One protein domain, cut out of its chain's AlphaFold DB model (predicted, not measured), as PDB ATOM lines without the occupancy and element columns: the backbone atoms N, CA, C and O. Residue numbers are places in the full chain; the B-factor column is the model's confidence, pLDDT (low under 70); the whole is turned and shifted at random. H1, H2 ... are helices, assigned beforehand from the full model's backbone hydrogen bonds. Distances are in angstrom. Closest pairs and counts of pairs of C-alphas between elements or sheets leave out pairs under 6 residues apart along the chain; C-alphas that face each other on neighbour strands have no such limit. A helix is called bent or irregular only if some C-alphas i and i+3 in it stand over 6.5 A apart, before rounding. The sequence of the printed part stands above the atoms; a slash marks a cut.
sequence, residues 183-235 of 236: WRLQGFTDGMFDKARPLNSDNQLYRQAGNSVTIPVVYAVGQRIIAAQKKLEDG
ATOM      1  N   TRP A 183      51.807  31.511  -0.050       93.88
ATOM      2  CA  TRP A 183      50.401  31.888  -0.211       93.88
ATOM      3  C   TRP A 183      50.250  33.232  -0.924       93.88
ATOM      4  O   TRP A 183      49.458  33.344  -1.858       93.88
ATOM      5  N   ARG A 184      51.060  34.229  -0.552       93.75
ATOM      6  CA  ARG A 184      51.092  35.525  -1.247       93.75
ATOM      7  C   ARG A 184      51.490  35.378  -2.715       93.75
ATOM      8  O   ARG A 184      50.873  36.009  -3.562       93.75
ATOM      9  N   LEU A 185      52.456  34.509  -3.027       91.81
ATOM     10  CA  LEU A 185      52.858  34.209  -4.408       91.81
ATOM     11  C   LEU A 185      51.717  33.605  -5.243       91.81
ATOM     12  O   LEU A 185      51.622  33.889  -6.431       91.81
ATOM     13  N   GLN A 186      50.825  32.824  -4.627       93.56
ATOM     14  CA  GLN A 186      49.600  32.343  -5.278       93.56
ATOM     15  C   GLN A 186      48.471  33.392  -5.306       93.56
ATOM     16  O   GLN A 186      47.401  33.130  -5.853       93.56
ATOM     17  N   GLY A 187      48.681  34.583  -4.742       93.00
ATOM     18  CA  GLY A 187      47.700  35.666  -4.697       93.00
ATOM     19  C   GLY A 187      46.688  35.571  -3.552       93.00
ATOM     20  O   GLY A 187      45.678  36.272  -3.585       93.00
ATOM     21  N   PHE A 188      46.923  34.726  -2.542       94.88
ATOM     22  CA  PHE A 188      46.069  34.693  -1.351       94.88
ATOM     23  C   PHE A 188      46.299  35.931  -0.485       94.88
ATOM     24  O   PHE A 188      47.430  36.380  -0.288       94.88
ATOM     25  N   THR A 189      45.214  36.451   0.089       94.50
ATOM     26  CA  THR A 189      45.290  37.548   1.059       94.50
ATOM     27  C   THR A 189      45.865  37.061   2.391       94.50
ATOM     28  O   THR A 189      45.679  35.904   2.780       94.50
ATOM     29  N   ASP A 190      46.512  37.958   3.140       92.25
ATOM     30  CA  ASP A 190      47.035  37.619   4.470       92.25
ATOM     31  C   ASP A 190      45.931  37.144   5.422       92.25
ATOM     32  O   ASP A 190      46.141  36.189   6.163       92.25
ATOM     33  N   GLY A 191      44.724  37.713   5.331       94.38
ATOM     34  CA  GLY A 191      43.584  37.284   6.143       94.38
ATOM     35  C   GLY A 191      43.138  35.840   5.869       94.38
ATOM     36  O   GLY A 191      42.716  35.146   6.792       94.38
ATOM     37  N   MET A 192      43.255  35.353   4.626       93.69
ATOM     38  CA  MET A 192      43.003  33.939   4.308       93.69
ATOM     39  C   MET A 192      44.061  33.037   4.951       93.69
ATOM     40  O   MET A 192      43.720  32.014   5.549       93.69
ATOM     41  N   PHE A 193      45.332  33.441   4.876       94.81
ATOM     42  CA  PHE A 193      46.424  32.711   5.514       94.81
ATOM     43  C   PHE A 193      46.271  32.676   7.040       94.81
ATOM     44  O   PHE A 193      46.420  31.616   7.648       94.81
ATOM     45  N   ASP A 194      45.935  33.805   7.661       93.19
ATOM     46  CA  ASP A 194      45.810  33.928   9.116       93.19
ATOM     47  C   ASP A 194      44.681  33.057   9.678       93.19
ATOM     48  O   ASP A 194      44.823  32.499  10.764       93.19
ATOM     49  N   LYS A 195      43.604  32.855   8.910       95.12
ATOM     50  CA  LYS A 195      42.530  31.907   9.248       95.12
ATOM     51  C   LYS A 195      42.960  30.446   9.091       95.12
ATOM     52  O   LYS A 195      42.587  29.607   9.907       95.12
ATOM     53  N   ALA A 196      43.746  30.126   8.063       92.19
ATOM     54  CA  ALA A 196      44.195  28.756   7.798       92.19
ATOM     55  C   ALA A 196      45.315  28.302   8.748       92.19
ATOM     56  O   ALA A 196      45.377  27.132   9.134       92.19
ATOM     57  N   ARG A 197      46.202  29.222   9.139       90.56
ATOM     58  CA  ARG A 197      47.388  28.955   9.953       90.56
ATOM     59  C   ARG A 197      47.128  28.221  11.279       90.56
ATOM     60  O   ARG A 197      47.858  27.263  11.530       90.56
ATOM     61  N   PRO A 198      46.170  28.613  12.140       92.94
ATOM     62  CA  PRO A 198      45.961  27.943  13.426       92.94
ATOM     63  C   PRO A 198      45.489  26.489  13.287       92.94
ATOM     64  O   PRO A 198      45.701  25.698  14.198       92.94
ATOM     65  N   LEU A 199      44.896  26.126  12.147       93.31
ATOM     66  CA  LEU A 199      44.356  24.788  11.888       93.31
ATOM     67  C   LEU A 199      45.336  23.873  11.139       93.31
ATOM     68  O   LEU A 199      45.096  22.674  11.029       93.31
ATOM     69  N   ASN A 200      46.427  24.423  10.592       91.31
ATOM     70  CA  ASN A 200      47.310  23.710   9.672       91.31
ATOM     71  C   ASN A 200      48.791  23.831  10.060       91.31
ATOM     72  O   ASN A 200      49.324  24.910  10.341       91.31
ATOM     73  N   SER A 201      49.499  22.706   9.974       86.62
ATOM     74  CA  SER A 201      50.962  22.675  10.047       86.62
ATOM     75  C   SER A 201      51.606  23.377   8.844       86.62
ATOM     76  O   SER A 201      51.002  23.507   7.779       86.62
ATOM     77  N   ASP A 202      52.878  23.774   8.974       84.81
ATOM     78  CA  ASP A 202      53.626  24.400   7.868       84.81
ATOM     79  C   ASP A 202      53.654  23.515   6.617       84.81
ATOM     80  O   ASP A 202      53.464  24.004   5.507       84.81
ATOM     81  N   ASN A 203      53.812  22.201   6.793       84.88
ATOM     82  CA  ASN A 203      53.816  21.245   5.687       84.88
ATOM     83  C   ASN A 203      52.464  21.188   4.960       84.88
ATOM     84  O   ASN A 203      52.438  21.110   3.733       84.88
ATOM     85  N   GLN A 204      51.348  21.247   5.695       91.12
ATOM     86  CA  GLN A 204      50.011  21.292   5.093       91.12
ATOM     87  C   GLN A 204      49.792  22.602   4.333       91.12
ATOM     88  O   GLN A 204      49.298  22.566   3.210       91.12
ATOM     89  N   LEU A 205      50.224  23.735   4.893       90.00
ATOM     90  CA  LEU A 205      50.121  25.041   4.237       90.00
ATOM     91  C   LEU A 205      50.952  25.110   2.948       90.00
ATOM     92  O   LEU A 205      50.463  25.637   1.950       90.00
ATOM     93  N   TYR A 206      52.166  24.541   2.936       89.56
ATOM     94  CA  TYR A 206      52.960  24.404   1.707       89.56
ATOM     95  C   TYR A 206      52.256  23.528   0.671       89.56
ATOM     96  O   TYR A 206      52.202  23.891  -0.502       89.56
ATOM     97  N   ARG A 207      51.689  22.392   1.096       92.12
ATOM     98  CA  ARG A 207      50.976  21.480   0.195       92.12
ATOM     99  C   ARG A 207      49.748  22.143  -0.423       92.12
ATOM    100  O   ARG A 207      49.514  21.964  -1.612       92.12
ATOM    101  N   GLN A 208      49.005  22.919   0.364       92.81
ATOM    102  CA  GLN A 208      47.865  23.702  -0.113       92.81
ATOM    103  C   GLN A 208      48.308  24.744  -1.142       92.81
ATOM    104  O   GLN A 208      47.735  24.782  -2.222       92.81
ATOM    105  N   ALA A 209      49.369  25.511  -0.868       92.44
ATOM    106  CA  ALA A 209      49.890  26.493  -1.821       92.44
ATOM    107  C   ALA A 209      50.405  25.849  -3.120       92.44
ATOM    108  O   ALA A 209      50.154  26.372  -4.203       92.44
ATOM    109  N   GLY A 210      51.105  24.715  -3.027       90.88
ATOM    110  CA  GLY A 210      51.667  24.030  -4.194       90.88
ATOM    111  C   GLY A 210      50.641  23.290  -5.057       90.88
ATOM    112  O   GLY A 210      50.856  23.131  -6.250       90.88
ATOM    113  N   ASN A 211      49.517  22.861  -4.474       93.75
ATOM    114  CA  ASN A 211      48.390  22.281  -5.217       93.75
ATOM    115  C   ASN A 211      47.376  23.331  -5.695       93.75
ATOM    116  O   ASN A 211      46.401  22.978  -6.355       93.75
ATOM    117  N   SER A 212      47.547  24.594  -5.304       92.44
ATOM    118  CA  SER A 212      46.619  25.661  -5.659       92.44
ATOM    119  C   SER A 212      46.881  26.208  -7.061       92.44
ATOM    120  O   SER A 212      47.916  25.952  -7.675       92.44
ATOM    121  N   VAL A 213      45.935  27.012  -7.538       91.81
ATOM    122  CA  VAL A 213      46.056  27.809  -8.758       91.81
ATOM    123  C   VAL A 213      46.155  29.277  -8.356       91.81
ATOM    124  O   VAL A 213      45.485  29.720  -7.425       91.81
ATOM    125  N   THR A 214      46.979  30.040  -9.066       93.81
ATOM    126  CA  THR A 214      47.205  31.459  -8.790       93.81
ATOM    127  C   THR A 214      45.908  32.264  -8.942       93.81
ATOM    128  O   THR A 214      45.333  32.328 -10.031       93.81
ATOM    129  N   ILE A 215      45.448  32.901  -7.860       93.69
ATOM    130  CA  ILE A 215      44.152  33.598  -7.768       93.69
ATOM    131  C   ILE A 215      43.948  34.632  -8.888       93.69
ATOM    132  O   ILE A 215      42.895  34.589  -9.525       93.69
ATOM    133  N   PRO A 216      44.919  35.517  -9.202       93.81
ATOM    134  CA  PRO A 216      44.794  36.451 -10.322       93.81
ATOM    135  C   PRO A 216      44.480  35.787 -11.670       93.81
ATOM    136  O   PRO A 216      43.717  36.336 -12.463       93.81
ATOM    137  N   VAL A 217      45.027  34.592 -11.922       94.31
ATOM    138  CA  VAL A 217      44.778  33.840 -13.161       94.31
ATOM    139  C   VAL A 217      43.348  33.312 -13.176       94.31
ATOM    140  O   VAL A 217      42.635  33.508 -14.158       94.31
ATOM    141  N   VAL A 218      42.901  32.698 -12.076       95.50
ATOM    142  CA  VAL A 218      41.522  32.198 -11.940       95.50
ATOM    143  C   VAL A 218      40.517  33.338 -12.088       95.50
ATOM    144  O   VAL A 218      39.527  33.196 -12.802       95.50
ATOM    145  N   TYR A 219      40.795  34.489 -11.474       95.19
ATOM    146  CA  TYR A 219      39.961  35.680 -11.592       95.19
ATOM    147  C   TYR A 219      39.846  36.151 -13.049       95.19
ATOM    148  O   TYR A 219      38.737  36.356 -13.543       95.19
ATOM    149  N   ALA A 220      40.970  36.256 -13.767       96.75
ATOM    150  CA  ALA A 220      40.975  36.658 -15.174       96.75
ATOM    151  C   ALA A 220      40.215  35.668 -16.077       96.75
ATOM    152  O   ALA A 220      39.481  36.088 -16.974       96.75
ATOM    153  N   VAL A 221      40.351  34.360 -15.830       96.88
ATOM    154  CA  VAL A 221      39.583  33.325 -16.543       96.88
ATOM    155  C   VAL A 221      38.089  33.456 -16.241       96.88
ATOM    156  O   VAL A 221      37.286  33.451 -17.172       96.88
ATOM    157  N   GLY A 222      37.710  33.657 -14.977       96.94
ATOM    158  CA  GLY A 222      36.317  33.857 -14.570       96.94
ATOM    159  C   GLY A 222      35.657  35.053 -15.261       96.94
ATOM    160  O   GLY A 222      34.547  34.929 -15.772       96.94
ATOM    161  N   GLN A 223      36.366  36.181 -15.379       97.00
ATOM    162  CA  GLN A 223      35.875  37.353 -16.118       97.00
ATOM    163  C   GLN A 223      35.605  37.040 -17.597       97.00
ATOM    164  O   GLN A 223      34.597  37.474 -18.154       97.00
ATOM    165  N   ARG A 224      36.474  36.245 -18.237       96.44
ATOM    166  CA  ARG A 224      36.272  35.817 -19.630       96.44
ATOM    167  C   ARG A 224      35.083  34.875 -19.785       96.44
ATOM    168  O   ARG A 224      34.367  34.995 -20.772       96.44
ATOM    169  N   ILE A 225      34.860  33.977 -18.824       96.88
ATOM    170  CA  ILE A 225      33.699  33.077 -18.824       96.88
ATOM    171  C   ILE A 225      32.404  33.886 -18.724       96.88
ATOM    172  O   ILE A 225      31.519  33.694 -19.549       96.88
ATOM    173  N   ILE A 226      32.324  34.847 -17.795       96.25
ATOM    174  CA  ILE A 226      31.149  35.724 -17.648       96.25
ATOM    175  C   ILE A 226      30.896  36.512 -18.939       96.25
ATOM    176  O   ILE A 226      29.760  36.613 -19.396       96.25
ATOM    177  N   ALA A 227      31.948  37.059 -19.552       94.19
ATOM    178  CA  ALA A 227      31.822  37.786 -20.812       94.19
ATOM    179  C   ALA A 227      31.340  36.886 -21.965       94.19
ATOM    180  O   ALA A 227      30.562  37.337 -22.801       94.19
ATOM    181  N   ALA A 228      31.787  35.630 -22.019       94.50
ATOM    182  CA  ALA A 228      31.336  34.665 -23.018       94.50
ATOM    183  C   ALA A 228      29.882  34.229 -22.786       94.50
ATOM    184  O   ALA A 228      29.126  34.140 -23.748       94.50
ATOM    185  N   GLN A 229      29.477  34.017 -21.530       94.75
ATOM    186  CA  GLN A 229      28.089  33.696 -21.180       94.75
ATOM    187  C   GLN A 229      27.132  34.810 -21.598       94.75
ATOM    188  O   GLN A 229      26.155  34.526 -22.278       94.75
ATOM    189  N   LYS A 230      27.463  36.074 -21.305       94.31
ATOM    190  CA  LYS A 230      26.641  37.217 -21.734       94.31
ATOM    191  C   LYS A 230      26.464  37.277 -23.250       94.31
ATOM    192  O   LYS A 230      25.355  37.453 -23.720       94.31
ATOM    193  N   LYS A 231      27.530  37.044 -24.027       92.31
ATOM    194  CA  LYS A 231      27.434  37.008 -25.499       92.31
ATOM    195  C   LYS A 231      26.495  35.914 -26.014       92.31
ATOM    196  O   LYS A 231      25.778  36.146 -26.978       92.31
ATOM    197  N   LEU A 232      26.503  34.742 -25.373       90.38
ATOM    198  CA  LEU A 232      25.600  33.640 -25.713       90.38
ATOM    199  C   LEU A 232      24.143  33.955 -25.336       90.38
ATOM    200  O   LEU A 232      23.236  33.569 -26.066       90.38
ATOM    201  N   GLU A 233      23.921  34.648 -24.217       89.25
ATOM    202  CA  GLU A 233      22.592  35.089 -23.764       89.25
ATOM    203  C   GLU A 233      22.028  36.230 -24.630       89.25
ATOM    204  O   GLU A 233      20.833  36.243 -24.919       89.25
ATOM    205  N   ASP A 234      22.888  37.134 -25.106       84.31
ATOM    206  CA  ASP A 234      22.530  38.285 -25.948       84.31
ATOM    207  C   ASP A 234      22.334  37.922 -27.442       84.31
ATOM    208  O   ASP A 234      22.013  38.789 -28.255       84.31
ATOM    209  N   GLY A 235      22.492  36.647 -27.822       61.88
ATOM    210  CA  GLY A 235      22.070  36.120 -29.126       61.88
ATOM    211  C   GLY A 235      22.886  36.578 -30.343       61.88
ATOM    212  O   GLY A 235      22.298  36.804 -31.401       61.88
TER     213      GLY A 235
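What this domain is: This is residues 183 to 235 of the 236 residues of the protein "DNA (cytosine-5-)-methyltransferase" of Fusicatenibacter sp. 2789STDY5834925 (UniProt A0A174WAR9). A small head with one long helical arm: H1 and H2 make a V, the looping residues 183 to 189 lie at its open side, and H3 leads away from the head, its residues 218 to 233 sticking out together with residues 234 and 235. The arm makes the length of the whole. The printed part has 53 residues, with three named helices in the order H1, H2, H3 and no named strand; the class is all helix. The whole is extended, with a radius of gyration of the C-alphas of 15.7 A and spans of 50 by 18 by 15 A.

Where its parts are: The printed part begins at Trp 183, with its C-alpha at (50.401, 31.888, -0.211). H1 holds residues 190 to 199, 15.1 A from first to last C-alpha, beginning at (47.035, 37.619, 4.470). It is only just irregular: C-alphas 195 and 198 are 6.7 A apart. H2 holds residues 202 to 211, 14.3 A long. H3 holds residues 215 to 233, 26.9 A long, and ends with C-alpha 233 at (22.592, 35.089, -23.764).

How they stand to each other: H1 and H2 are close but not clearly touching; their closest C-alphas, those of Arg 197 and Leu 205, are 7.4 A apart. They run opposite ways at a steep tilt of 53 degrees. H3 is apart from H1 and from H2. In H2 and H3 every O i to N i+4 pair is within hydrogen-bond range; in H1 4 of 6 are.

The domain as a whole: The two C-alphas farthest apart, those of Ser 201 and Gly 235, are 50.5 A apart. Without residues 218 to 235, which stand free, the body spans 27 by 19 by 10 A. The printed part has no cut, and both links, H1 to H2 and H2 to H3, are tight. The mean pLDDT of the printed part is 92.3; residue 235 is under 70.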